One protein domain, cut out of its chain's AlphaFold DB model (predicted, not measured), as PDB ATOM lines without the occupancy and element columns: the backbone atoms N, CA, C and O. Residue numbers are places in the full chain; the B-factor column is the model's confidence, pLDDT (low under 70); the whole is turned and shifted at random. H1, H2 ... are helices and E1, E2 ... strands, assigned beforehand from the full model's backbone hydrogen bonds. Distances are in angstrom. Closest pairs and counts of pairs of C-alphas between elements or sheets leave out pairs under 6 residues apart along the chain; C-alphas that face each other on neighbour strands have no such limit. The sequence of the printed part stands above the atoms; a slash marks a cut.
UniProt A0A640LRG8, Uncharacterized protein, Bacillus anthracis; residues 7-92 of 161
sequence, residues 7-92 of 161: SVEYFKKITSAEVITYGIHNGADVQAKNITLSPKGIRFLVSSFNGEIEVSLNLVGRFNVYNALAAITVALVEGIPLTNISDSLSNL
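This is residues 7 to 92 of the 161 residues of an uncharacterized protein of Bacillus anthracis (UniProt A0A640LRG8). A twisted sheet of three strands, E1, E2 and E3, is covered on one face by two helices, H2 slanting across it and H3 lying along E3, while its other face has no named helix. A short helix, H1, lies off to one side, and residues 13 to 18 stick out beyond this body on the way to the sheet. The printed part has 86 residues, with three named helices and three named strands in the order H1 E1 E2 E3 H2 H3, of mixed class; the sheet's order is E1 - E2 - E3, antiparallel throughout. It is compact, with a radius of gyration of the C-alphas of 13.1 A, yet elongated in outline, spanning 40 by 25 by 18 A.

H1, residues 8 to 13, is not on the sheet. In the long link after it, residues 22 to 23 pair, parallel, with residues 30 to 31 of E1, residues 30 to 38. E1 and E2, residues 41 to 48, form a hairpin at 164 degrees, with N 31 and O 47 within hydrogen-bond range at 2.8 A. E2 and E3, residues 51 to 57, form a hairpin at 165 degrees, with N 44 and O 55 at 3.0 A. The three strands make a meander, each the antiparallel neighbour of the one before. H2, residues 62 to 77, is on the sheet at a height of 7.6 A and runs slantwise to the strands, at 39 degrees to E2 on the local plane. The closest C-alphas of E1 and H2 are those of Val 30 and Thr 73, 6.4 A apart. H3, residues 82 to 90, is on the same face at a height of 8.2 A, over E3 and along the strands, making two layers, helices on one face of a sheet. The closest C-alphas of E3 and H3 are those of Ser 56 and Ser 90, 5.0 A apart. H2 and H3 touch as a helical hairpin, with the C-alphas of Ile 72 and Ile 85 closest at 6.7 A. They run opposite ways at a steep tilt of 35.2 degrees, only just beyond shallow. Every O i to N i+4 pair is within hydrogen-bond range in H3; in H2 11 of 12 are, in H1 1 of 2.

H1 begins at C-alpha 8, (25.614, 29.916, -26.824), and is 8.8 A long. E1 is 22.3 A long and bends by 67 degrees at residue 34; E2 is 21.7 A and E3 19.1 A. H2 begins at C-alpha 62, (10.842, 32.883, -38.762), and is 23.3 A long. H3, 12.2 A, ends at C-alpha 90, (7.446, 48.393, -38.959).

The two C-alphas farthest apart are those of Ser 16 and Lys 40, 41.3 A. The link from H1 to E1 is long, with 16 residues; the other links are tight. The printed part has no cut, and no printed residue is under 70 in pLDDT.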
ATOM      1  N   SER A   7      25.519  26.674 -29.572       93.94
ATOM      2  CA  SER A   7      26.842  27.264 -29.361       93.94
ATOM      3  C   SER A   7      26.864  28.338 -28.268       93.94
ATOM      4  O   SER A   7      27.945  28.679 -27.777       93.94
ATOM      5  N   VAL A   8      25.704  28.838 -27.821       95.00
ATOM      6  CA  VAL A   8      25.614  29.916 -26.824       95.00
ATOM      7  C   VAL A   8      26.324  29.573 -25.514       95.00
ATOM      8  O   VAL A   8      27.012  30.418 -24.941       95.00
ATOM      9  N   GLU A   9      26.238  28.319 -25.068       93.38
ATOM     10  CA  GLU A   9      26.861  27.859 -23.823       93.38
ATOM     11  C   GLU A   9      28.386  27.813 -23.907       93.38
ATOM     12  O   GLU A   9      29.077  27.998 -22.904       93.38
ATOM     13  N   TYR A  10      28.930  27.594 -25.103       95.94
ATOM     14  CA  TYR A  10      30.362  27.710 -25.337       95.94
ATOM     15  C   TYR A  10      30.795  29.179 -25.291       95.94
ATOM     16  O   TYR A  10      31.701  29.525 -24.532       95.94
ATOM     17  N   PHE A  11      30.111  30.054 -26.037       95.06
ATOM     18  CA  PHE A  11      30.479  31.468 -26.134       95.06
ATOM     19  C   PHE A  11      30.359  32.219 -24.803       95.06
ATOM     20  O   PHE A  11      31.232  33.025 -24.485       95.06
ATOM     21  N   LYS A  12      29.350  31.901 -23.981       94.19
ATOM     22  CA  LYS A  12      29.206  32.447 -22.621       94.19
ATOM     23  C   LYS A  12      30.418  32.169 -21.729       94.19
ATOM     24  O   LYS A  12      30.769  33.007 -20.911       94.19
ATOM     25  N   LYS A  13      31.065  31.007 -21.872       95.12
ATOM     26  CA  LYS A  13      32.195  30.598 -21.015       95.12
ATOM     27  C   LYS A  13      33.518  31.257 -21.385       95.12
ATOM     28  O   LYS A  13      34.430  31.270 -20.565       95.12
ATOM     29  N   ILE A  14      33.641  31.752 -22.614       96.31
ATOM     30  CA  ILE A  14      34.898  32.297 -23.148       96.31
ATOM     31  C   ILE A  14      34.903  33.826 -23.234       96.31
ATOM     32  O   ILE A  14      35.853  34.401 -23.761       96.31
ATOM     33  N   THR A  15      33.863  34.488 -22.725       94.38
ATOM     34  CA  THR A  15      33.778  35.948 -22.642       94.38
ATOM     35  C   THR A  15      33.738  36.403 -21.189       94.38
ATOM     36  O   THR A  15      33.118  35.764 -20.344       94.38
ATOM     37  N   SER A  16      34.401  37.519 -20.901       93.88
ATOM     38  CA  SER A  16      34.287  38.239 -19.630       93.88
ATOM     39  C   SER A  16      33.304  39.411 -19.699       93.88
ATOM     40  O   SER A  16      33.015  40.018 -18.671       93.88
ATOM     41  N   ALA A  17      32.821  39.753 -20.899       94.69
ATOM     42  CA  ALA A  17      31.828  40.800 -21.093       94.69
ATOM     43  C   ALA A  17      30.440  40.336 -20.638       94.69
ATOM     44  O   ALA A  17      30.138  39.140 -20.650       94.69
ATOM     45  N   GLU A  18      29.586  41.295 -20.288       93.56
ATOM     46  CA  GLU A  18      28.175  41.033 -20.030       93.56
ATOM     47  C   GLU A  18      27.517  40.384 -21.255       93.56
ATOM     48  O   GLU A  18      27.715  40.808 -22.398       93.56
ATOM     49  N   VAL A  19      26.748  39.321 -21.017       96.00
ATOM     50  CA  VAL A  19      26.053  38.587 -22.072       96.00
ATOM     51  C   VAL A  19      24.568  38.858 -21.963       96.00
ATOM     52  O   VAL A  19      23.925  38.395 -21.029       96.00
ATOM     53  N   ILE A  20      24.027  39.516 -22.984       97.31
ATOM     54  CA  ILE A  20      22.584  39.668 -23.169       97.31
ATOM     55  C   ILE A  20      22.133  38.694 -24.247       97.31
ATOM     56  O   ILE A  20      22.746  38.573 -25.319       97.31
ATOM     57  N   THR A  21      21.078  37.954 -23.950       98.00
ATOM     58  CA  THR A  21      20.544  36.890 -24.788       98.00
ATOM     59  C   THR A  21      19.246  37.286 -25.471       98.00
ATOM     60  O   THR A  21      18.457  38.068 -24.951       98.00
ATOM     61  N   TYR A  22      19.018  36.716 -26.651       98.56
ATOM     62  CA  TYR A  22      17.748  36.831 -27.354       98.56
ATOM     63  C   TYR A  22      17.271  35.474 -27.849       98.56
ATOM     64  O   TYR A  22      18.095  34.596 -28.095       98.56
ATOM     65  N   GLY A  23      15.965  35.289 -28.015       97.94
ATOM     66  CA  GLY A  23      15.437  34.003 -28.466       97.94
ATOM     67  C   GLY A  23      13.923  33.960 -28.617       97.94
ATOM     68  O   GLY A  23      13.210  34.929 -28.358       97.94
ATOM     69  N   ILE A  24      13.440  32.810 -29.061       97.75
ATOM     70  CA  ILE A  24      12.029  32.482 -29.256       97.75
ATOM     71  C   ILE A  24      11.616  31.348 -28.314       97.75
ATOM     72  O   ILE A  24      10.538  31.405 -27.728       97.75
ATOM     73  N   HIS A  25      12.438  30.302 -28.197       94.56
ATOM     74  CA  HIS A  25      12.046  29.055 -27.538       94.56
ATOM     75  C   HIS A  25      12.556  28.965 -26.104       94.56
ATOM     76  O   HIS A  25      11.785  28.701 -25.180       94.56
ATOM     77  N   ASN A  26      13.847  29.201 -25.915       91.81
ATOM     78  CA  ASN A  26      14.487  29.198 -24.615       91.81
ATOM     79  C   ASN A  26      14.278  30.546 -23.918       91.81
ATOM     80  O   ASN A  26      14.030  31.576 -24.553       91.81
ATOM     81  N   GLY A  27      14.373  30.539 -22.586       93.12
ATOM     82  CA  GLY A  27      14.367  31.771 -21.802       93.12
ATOM     83  C   GLY A  27      15.538  32.666 -22.209       93.12
ATOM     84  O   GLY A  27      16.683  32.214 -22.219       93.12
ATOM     85  N   ALA A  28      15.235  33.917 -22.552       97.44
ATOM     86  CA  ALA A  28      16.201  34.909 -23.004       97.44
ATOM     87  C   ALA A  28      15.847  36.299 -22.458       97.44
ATOM     88  O   ALA A  28      14.681  36.566 -22.166       97.44
ATOM     89  N   ASP A  29      16.842  37.182 -22.363       98.00
ATOM     90  CA  ASP A  29      16.671  38.555 -21.861       98.00
ATOM     91  C   ASP A  29      15.788  39.407 -22.784       98.00
ATOM     92  O   ASP A  29      15.064  40.288 -22.322       98.00
ATOM     93  N   VAL A  30      15.833  39.129 -24.092       98.44
ATOM     94  CA  VAL A  30      14.962  39.710 -25.121       98.44
ATOM     95  C   VAL A  30      14.283  38.581 -25.893       98.44
ATOM     96  O   VAL A  30      14.892  37.913 -26.729       98.44
ATOM     97  N   GLN A  31      13.005  38.346 -25.621       98.50
ATOM     98  CA  GLN A  31      12.277  37.190 -26.136       98.50
ATOM     99  C   GLN A  31      11.114  37.592 -27.045       98.50
ATOM    100  O   GLN A  31      10.349  38.496 -26.712       98.50
ATOM    101  N   ALA A  32      10.932  36.885 -28.164       98.31
ATOM    102  CA  ALA A  32       9.710  36.989 -28.962       98.31
ATOM    103  C   ALA A  32       8.648  35.989 -28.487       98.31
ATOM    104  O   ALA A  32       8.900  34.791 -28.377       98.31
ATOM    105  N   LYS A  33       7.426  36.481 -28.284       97.50
ATOM    106  CA  LYS A  33       6.229  35.715 -27.920       97.50
ATOM    107  C   LYS A  33       5.126  35.948 -28.958       97.50
ATOM    108  O   LYS A  33       5.176  36.905 -29.730       97.50
ATOM    109  N   ASN A  34       4.109  35.084 -28.972       96.81
ATOM    110  CA  ASN A  34       2.899  35.226 -29.802       96.81
ATOM    111  C   ASN A  34       3.184  35.480 -31.297       96.81
ATOM    112  O   ASN A  34       2.532  36.298 -31.944       96.81
ATOM    113  N   ILE A  35       4.183  34.784 -31.846       97.06
ATOM    114  CA  ILE A  35       4.644  34.999 -33.220       97.06
ATOM    115  C   ILE A  35       3.574  34.549 -34.215       97.06
ATOM    116  O   ILE A  35       3.226  33.370 -34.284       97.06
ATOM    117  N   THR A  36       3.123  35.485 -35.043       94.88
ATOM    118  CA  THR A  36       2.248  35.253 -36.191       94.88
ATOM    119  C   THR A  36       3.043  35.467 -37.473       94.88
ATOM    120  O   THR A  36       3.489  36.578 -37.755       94.88
ATOM    121  N   LEU A  37       3.208  34.403 -38.258       89.81
ATOM    122  CA  LEU A  37       3.859  34.443 -39.566       89.81
ATOM    123  C   LEU A  37       2.797  34.530 -40.662       89.81
ATOM    124  O   LEU A  37       1.778  33.841 -40.603       89.81
ATOM    125  N   SER A  38       3.023  35.373 -41.666       84.75
ATOM    126  CA  SER A  38       2.154  35.454 -42.835       84.75
ATOM    127  C   SER A  38       2.932  35.901 -44.075       84.75
ATOM    128  O   SER A  38       3.986  36.525 -43.941       84.75
ATOM    129  N   PRO A  39       2.388  35.695 -45.287       75.12
ATOM    130  CA  PRO A  39       2.980  36.241 -46.510       75.12
ATOM    131  C   PRO A  39       3.031  37.776 -46.543       75.12
ATOM    132  O   PRO A  39       3.762  38.344 -47.341       75.12
ATOM    133  N   LYS A  40       2.232  38.454 -45.705       80.31
ATOM    134  CA  LYS A  40       2.181  39.922 -45.617       80.31
ATOM    135  C   LYS A  40       3.184  40.500 -44.617       80.31
ATOM    136  O   LYS A  40       3.227  41.713 -44.457       80.31
ATOM    137  N   GLY A  41       3.910  39.647 -43.900       87.88
ATOM    138  CA  GLY A  41       4.790  40.062 -42.820       87.88
ATOM    139  C   GLY A  41       4.626  39.229 -41.555       87.88
ATOM    140  O   GLY A  41       3.814  38.297 -41.478       87.88
ATOM    141  N   ILE A  42       5.395  39.606 -40.543       93.62
ATOM    142  CA  ILE A  42       5.488  38.934 -39.251       93.62
ATOM    143  C   ILE A  42       5.008  39.887 -38.157       93.62
ATOM    144  O   ILE A  42       5.318  41.075 -38.192       93.62
ATOM    145  N   ARG A  43       4.281  39.368 -37.166       97.19
ATOM    146  CA  ARG A  43       3.946  40.094 -35.931       97.19
ATOM    147  C   ARG A  43       4.313  39.273 -34.712       97.19
ATOM    148  O   ARG A  43       4.130  38.057 -34.727       97.19
ATOM    149  N   PHE A  44       4.836  39.915 -33.679       98.00
ATOM    150  CA  PHE A  44       5.212  39.257 -32.432       98.00
ATOM    151  C   PHE A  44       5.299  40.261 -31.287       98.00
ATOM    152  O   PHE A  44       5.547  41.445 -31.496       98.00
ATOM    153  N   LEU A  45       5.116  39.769 -30.066       98.44
ATOM    154  CA  LEU A  45       5.351  40.533 -28.850       98.44
ATOM    155  C   LEU A  45       6.819  40.381 -28.455       98.44
ATOM    156  O   LEU A  45       7.286  39.264 -28.242       98.44
ATOM    157  N   VAL A  46       7.541  41.487 -28.336       98.50
ATOM    158  CA  VAL A  46       8.877  41.515 -27.741       98.50
ATOM    159  C   VAL A  46       8.721  41.706 -26.247       98.50
ATOM    160  O   VAL A  46       8.099  42.670 -25.821       98.50
ATOM    161  N   SER A  47       9.309  40.810 -25.464       98.31
ATOM    162  CA  SER A  47       9.437  40.908 -24.013       98.31
ATOM    163  C   SER A  47      10.902  41.113 -23.670       98.31
ATOM    164  O   SER A  47      11.721  40.257 -23.993       98.31
ATOM    165  N   SER A  48      11.241  42.221 -23.020       97.69
ATOM    166  CA  SER A  48      12.627  42.576 -22.703       97.69
ATOM    167  C   SER A  48      12.776  43.146 -21.295       97.69
ATOM    168  O   SER A  48      11.790  43.468 -20.631       97.69
ATOM    169  N   PHE A  49      14.021  43.359 -20.872       95.06
ATOM    170  CA  PHE A  49      14.351  44.085 -19.642       95.06
ATOM    171  C   PHE A  49      13.873  45.557 -19.632       95.06
ATOM    172  O   PHE A  49      13.776  46.147 -18.559       95.06
ATOM    173  N   ASN A  50      13.492  46.124 -20.785       94.44
ATOM    174  CA  ASN A  50      12.907  47.469 -20.907       94.44
ATOM    175  C   ASN A  50      11.371  47.459 -21.056       94.44
ATOM    176  O   ASN A  50      10.774  48.494 -21.353       94.44
ATOM    177  N   GLY A  51      10.721  46.307 -20.854       96.38
ATOM    178  CA  GLY A  51       9.273  46.133 -20.985       96.38
ATOM    179  C   GLY A  51       8.869  45.326 -22.217       96.38
ATOM    180  O   GLY A  51       9.705  44.687 -22.868       96.38
ATOM    181  N   GLU A  52       7.569  45.343 -22.515       97.88
ATOM    182  CA  GLU A  52       6.984  44.605 -23.636       97.88
ATOM    183  C   GLU A  52       6.394  45.546 -24.699       97.88
ATOM    184  O   GLU A  52       5.797  46.573 -24.369       97.88
ATOM    185  N   ILE A  53       6.544  45.194 -25.978       98.00
ATOM    186  CA  ILE A  53       5.941  45.926 -27.102       98.00
ATOM    187  C   ILE A  53       5.631  44.985 -28.268       98.00
ATOM    188  O   ILE A  53       6.377  44.043 -28.537       98.00
ATOM    189  N   GLU A  54       4.531  45.230 -28.977       98.19
ATOM    190  CA  GLU A  54       4.252  44.531 -30.230       98.19
ATOM    191  C   GLU A  54       5.135  45.093 -31.352       98.19
ATOM    192  O   GLU A  54       5.274  46.307 -31.510       98.19
ATOM    193  N   VAL A  55       5.737  44.196 -32.132       97.44
ATOM    194  CA  VAL A  55       6.569  44.512 -33.292       97.44
ATOM    195  C   VAL A  55       5.961  43.867 -34.526       97.44
ATOM    196  O   VAL A  55       5.555  42.702 -34.517       97.44
ATOM    197  N   SER A  56       5.927  44.640 -35.608       95.81
ATOM    198  CA  SER A  56       5.543  44.180 -36.939       95.81
ATOM    199  C   SER A  56       6.726  44.318 -37.893       95.81
ATOM    200  O   SER A  56       7.446  45.308 -37.840       95.81
ATOM    201  N   LEU A  57       6.911  43.338 -38.774       93.00
ATOM    202  CA  LEU A  57       7.912  43.349 -39.839       93.00
ATOM    203  C   LEU A  57       7.213  43.098 -41.171       93.00
ATOM    204  O   LEU A  57       6.423  42.160 -41.267       93.00
ATOM    205  N   ASN A  58       7.584  43.832 -42.220       88.12
ATOM    206  CA  ASN A  58       7.164  43.516 -43.596       88.12
ATOM    207  C   ASN A  58       8.056  42.443 -44.251       88.12
ATOM    208  O   ASN A  58       8.063  42.279 -45.466       88.12
ATOM    209  N   LEU A  59       8.829  41.718 -43.441       86.69
ATOM    210  CA  LEU A  59       9.672  40.605 -43.858       86.69
ATOM    211  C   LEU A  59       8.947  39.281 -43.621       86.69
ATOM    212  O   LEU A  59       8.052  39.199 -42.784       86.69
ATOM    213  N   VAL A  60       9.365  38.230 -44.321       85.38
ATOM    214  CA  VAL A  60       8.791  36.882 -44.199       85.38
ATOM    215  C   VAL A  60       9.789  35.899 -43.594       85.38
ATOM    216  O   VAL A  60      10.999  36.074 -43.710       85.38
ATOM    217  N   GLY A  61       9.273  34.845 -42.962       84.50
ATOM    218  CA  GLY A  61      10.081  33.759 -42.407       84.50
ATOM    219  C   GLY A  61      10.510  33.964 -40.959       84.50
ATOM    220  O   GLY A  61      10.872  35.055 -40.520       84.50
ATOM    221  N   ARG A  62      10.505  32.871 -40.195       89.88
ATOM    222  CA  ARG A  62      10.842  32.883 -38.762       89.88
ATOM    223  C   ARG A  62      12.264  33.367 -38.482       89.88
ATOM    224  O   ARG A  62      12.491  33.998 -37.457       89.88
ATOM    225  N   PHE A  63      13.212  33.119 -39.383       87.19
ATOM    226  CA  PHE A  63      14.593  33.579 -39.225       87.19
ATOM    227  C   PHE A  63      14.692  35.112 -39.128       87.19
ATOM    228  O   PHE A  63      15.539  35.628 -38.402       87.19
ATOM    229  N   ASN A  64      13.775  35.850 -39.763       90.69
ATOM    230  CA  ASN A  64      13.721  37.303 -39.630       90.69
ATOM    231  C   ASN A  64      13.256  37.766 -38.242       90.69
ATOM    232  O   ASN A  64      13.613  38.868 -37.836       90.69
ATOM    233  N   VAL A  65      12.561  36.922 -37.467       95.38
ATOM    234  CA  VAL A  65      12.305  37.191 -36.041       95.38
ATOM    235  C   VAL A  65      13.612  37.157 -35.256       95.38
ATOM    236  O   VAL A  65      13.868  38.075 -34.486       95.38
ATOM    237  N   TYR A  66      14.477  36.162 -35.482       96.00
ATOM    238  CA  TYR A  66      15.795  36.116 -34.835       96.00
ATOM    239  C   TYR A  66      16.670  37.308 -35.227       96.00
ATOM    240  O   TYR A  66      17.300  37.910 -34.360       96.00
ATOM    241  N   ASN A  67      16.677  37.681 -36.510       94.06
ATOM    242  CA  ASN A  67      17.420  38.849 -36.987       94.06
ATOM    243  C   ASN A  67      16.915  40.142 -36.333       94.06
ATOM    244  O   ASN A  67      17.712  40.946 -35.853       94.06
ATOM    245  N   ALA A  68      15.592  40.323 -36.272       96.06
ATOM    246  CA  ALA A  68      14.990  41.469 -35.609       96.06
ATOM    247  C   ALA A  68      15.312  41.475 -34.111       96.06
ATOM    248  O   ALA A  68      15.741  42.499 -33.600       96.06
ATOM    249  N   LEU A  69      15.187  40.343 -33.414       98.12
ATOM    250  CA  LEU A  69      15.536  40.228 -31.996       98.12
ATOM    251  C   LEU A  69      17.002  40.578 -31.728       98.12
ATOM    252  O   LEU A  69      17.283  41.288 -30.764       98.12
ATOM    253  N   ALA A  70      17.930  40.144 -32.582       97.88
ATOM    254  CA  ALA A  70      19.335  40.522 -32.474       97.88
ATOM    255  C   ALA A  70      19.514  42.048 -32.585       97.88
ATOM    256  O   ALA A  70      20.166  42.652 -31.734       97.88
ATOM    257  N   ALA A  71      18.885  42.676 -33.585       97.12
ATOM    258  CA  ALA A  71      18.939  44.124 -33.786       97.12
ATOM    259  C   ALA A  71      18.279  44.905 -32.634       97.12
ATOM    260  O   ALA A  71      18.857  45.867 -32.133       97.12
ATOM    261  N   ILE A  72      17.107  44.458 -32.172       98.12
ATOM    262  CA  ILE A  72      16.388  45.023 -31.023       98.12
ATOM    263  C   ILE A  72      17.267  44.960 -29.778       98.12
ATOM    264  O   ILE A  72      17.387  45.950 -29.068       98.12
ATOM    265  N   THR A  73      17.908  43.817 -29.531       98.19
ATOM    266  CA  THR A  73      18.773  43.624 -28.362       98.19
ATOM    267  C   THR A  73      19.902  44.645 -28.343       98.19
ATOM    268  O   THR A  73      20.114  45.293 -27.326       98.19
ATOM    269  N   VAL A  74      20.588  44.836 -29.473       97.88
ATOM    270  CA  VAL A  74      21.662  45.835 -29.581       97.88
ATOM    271  C   VAL A  74      21.113  47.250 -29.387       97.88
ATOM    272  O   VAL A  74      21.655  48.010 -28.596       97.88
ATOM    273  N   ALA A  75      20.005  47.596 -30.043       97.88
ATOM    274  CA  ALA A  75      19.399  48.921 -29.923       97.88
ATOM    275  C   ALA A  75      18.961  49.252 -28.483       97.88
ATOM    276  O   ALA A  75      19.106  50.392 -28.042       97.88
ATOM    277  N   LEU A  76      18.462  48.263 -27.734       97.69
ATOM    278  CA  LEU A  76      18.098  48.427 -26.326       97.69
ATOM    279  C   LEU A  76      19.313  48.693 -25.439       97.69
ATOM    280  O   LEU A  76      19.236  49.535 -24.547       97.69
ATOM    281  N   VAL A  77      20.426  48.000 -25.692       96.88
ATOM    282  CA  VAL A  77      21.695  48.215 -24.976       96.88
ATOM    283  C   VAL A  77      22.230  49.625 -25.209       96.88
ATOM    284  O   VAL A  77      22.709  50.257 -24.274       96.88
ATOM    285  N   GLU A  78      22.063  50.153 -26.420       97.44
ATOM    286  CA  GLU A  78      22.408  51.537 -26.770       97.44
ATOM    287  C   GLU A  78      21.404  52.577 -26.226       97.44
ATOM    288  O   GLU A  78      21.515  53.771 -26.501       97.44
ATOM    289  N   GLY A  79      20.400  52.150 -25.450       96.88
ATOM    290  CA  GLY A  79      19.435  53.040 -24.804       96.88
ATOM    291  C   GLY A  79      18.349  53.588 -25.732       96.88
ATOM    292  O   GLY A  79      17.672  54.555 -25.376       96.88
ATOM    293  N   ILE A  80      18.148  52.993 -26.913       97.81
ATOM    294  CA  ILE A  80      17.080  53.406 -27.826       97.81
ATOM    295  C   ILE A  80      15.724  52.934 -27.264       97.81
ATOM    296  O   ILE A  80      15.573  51.754 -26.933       97.81
ATOM    297  N   PRO A  81      14.706  53.813 -27.165       96.69
ATOM    298  CA  PRO A  81      13.386  53.424 -26.672       96.69
ATOM    299  C   PRO A  81      12.738  52.321 -27.517       96.69
ATOM    300  O   PRO A  81      12.743  52.392 -28.749       96.69
ATOM    301  N   LEU A  82      12.095  51.346 -26.858       95.25
ATOM    302  CA  LEU A  82      11.372  50.241 -27.514       95.25
ATOM    303  C   LEU A  82      10.359  50.720 -28.560       95.25
ATOM    304  O   LEU A  82      10.223  50.093 -29.608       95.25
ATOM    305  N   THR A  83       9.681  51.839 -28.297       96.69
ATOM    306  CA  THR A  83       8.737  52.467 -29.232       96.69
ATOM    307  C   THR A  83       9.420  52.852 -30.539       96.69
ATOM    308  O   THR A  83       8.972  52.444 -31.603       96.69
ATOM    309  N   ASN A  84      10.567  53.532 -30.463       97.12
ATOM    310  CA  ASN A  84      11.316  53.970 -31.639       97.12
ATOM    311  C   ASN A  84      11.854  52.776 -32.436       97.12
ATOM    312  O   ASN A  84      11.899  52.822 -33.666       97.12
ATOM    313  N   ILE A  85      12.253  51.704 -31.746       97.19
ATOM    314  CA  ILE A  85      12.702  50.463 -32.382       97.19
ATOM    315  C   ILE A  85      11.536  49.803 -33.131       97.19
ATOM    316  O   ILE A  85      11.690  49.465 -34.305       97.19
ATOM    317  N   SER A  86      10.373  49.654 -32.487       96.44
ATOM    318  CA  SER A  86       9.182  49.052 -33.105       96.44
ATOM    319  C   SER A  86       8.701  49.858 -34.317       96.44
ATOM    320  O   SER A  86       8.500  49.298 -35.399       96.44
ATOM    321  N   ASP A  87       8.633  51.185 -34.184       95.88
ATOM    322  CA  ASP A  87       8.269  52.090 -35.276       95.88
ATOM    323  C   ASP A  87       9.246  51.964 -36.453       95.88
ATOM    324  O   ASP A  87       8.831  51.885 -37.610       95.88
ATOM    325  N   SER A  88      10.551  51.880 -36.186       94.94
ATOM    326  CA  SER A  88      11.562  51.738 -37.242       94.94
ATOM    327  C   SER A  88      11.454  50.395 -37.968       94.94
ATOM    328  O   SER A  88      11.528  50.342 -39.196       94.94
ATOM    329  N   LEU A  89      11.232  49.311 -37.224       94.25
ATOM    330  CA  LEU A  89      11.088  47.965 -37.776       94.25
ATOM    331  C   LEU A  89       9.809  47.800 -38.607       94.25
ATOM    332  O   LEU A  89       9.845  47.147 -39.651       94.25
ATOM    333  N   SER A  90       8.706  48.435 -38.203       91.88
ATOM    334  CA  SER A  90       7.446  48.393 -38.959       91.88
ATOM    335  C   SER A  90       7.516  49.136 -40.299       91.88
ATOM    336  O   SER A  90       6.826  48.768 -41.252       91.88
ATOM    337  N   ASN A  91       8.395  50.138 -40.405       89.81
ATOM    338  CA  ASN A  91       8.632  50.905 -41.628       89.81
ATOM    339  C   ASN A  91       9.684  50.282 -42.561       89.81
ATOM    340  O   ASN A  91       9.881  50.766 -43.680       89.81
ATOM    341  N   LEU A  92      10.348  49.205 -42.137       85.75
ATOM    342  CA  LEU A  92      11.298  48.475 -42.970       85.75
ATOM    343  C   LEU A  92      10.543  47.779 -44.114       85.75
ATOM    344  O   LEU A  92       9.697  46.919 -43.872       85.75
TER     345      LEU A  92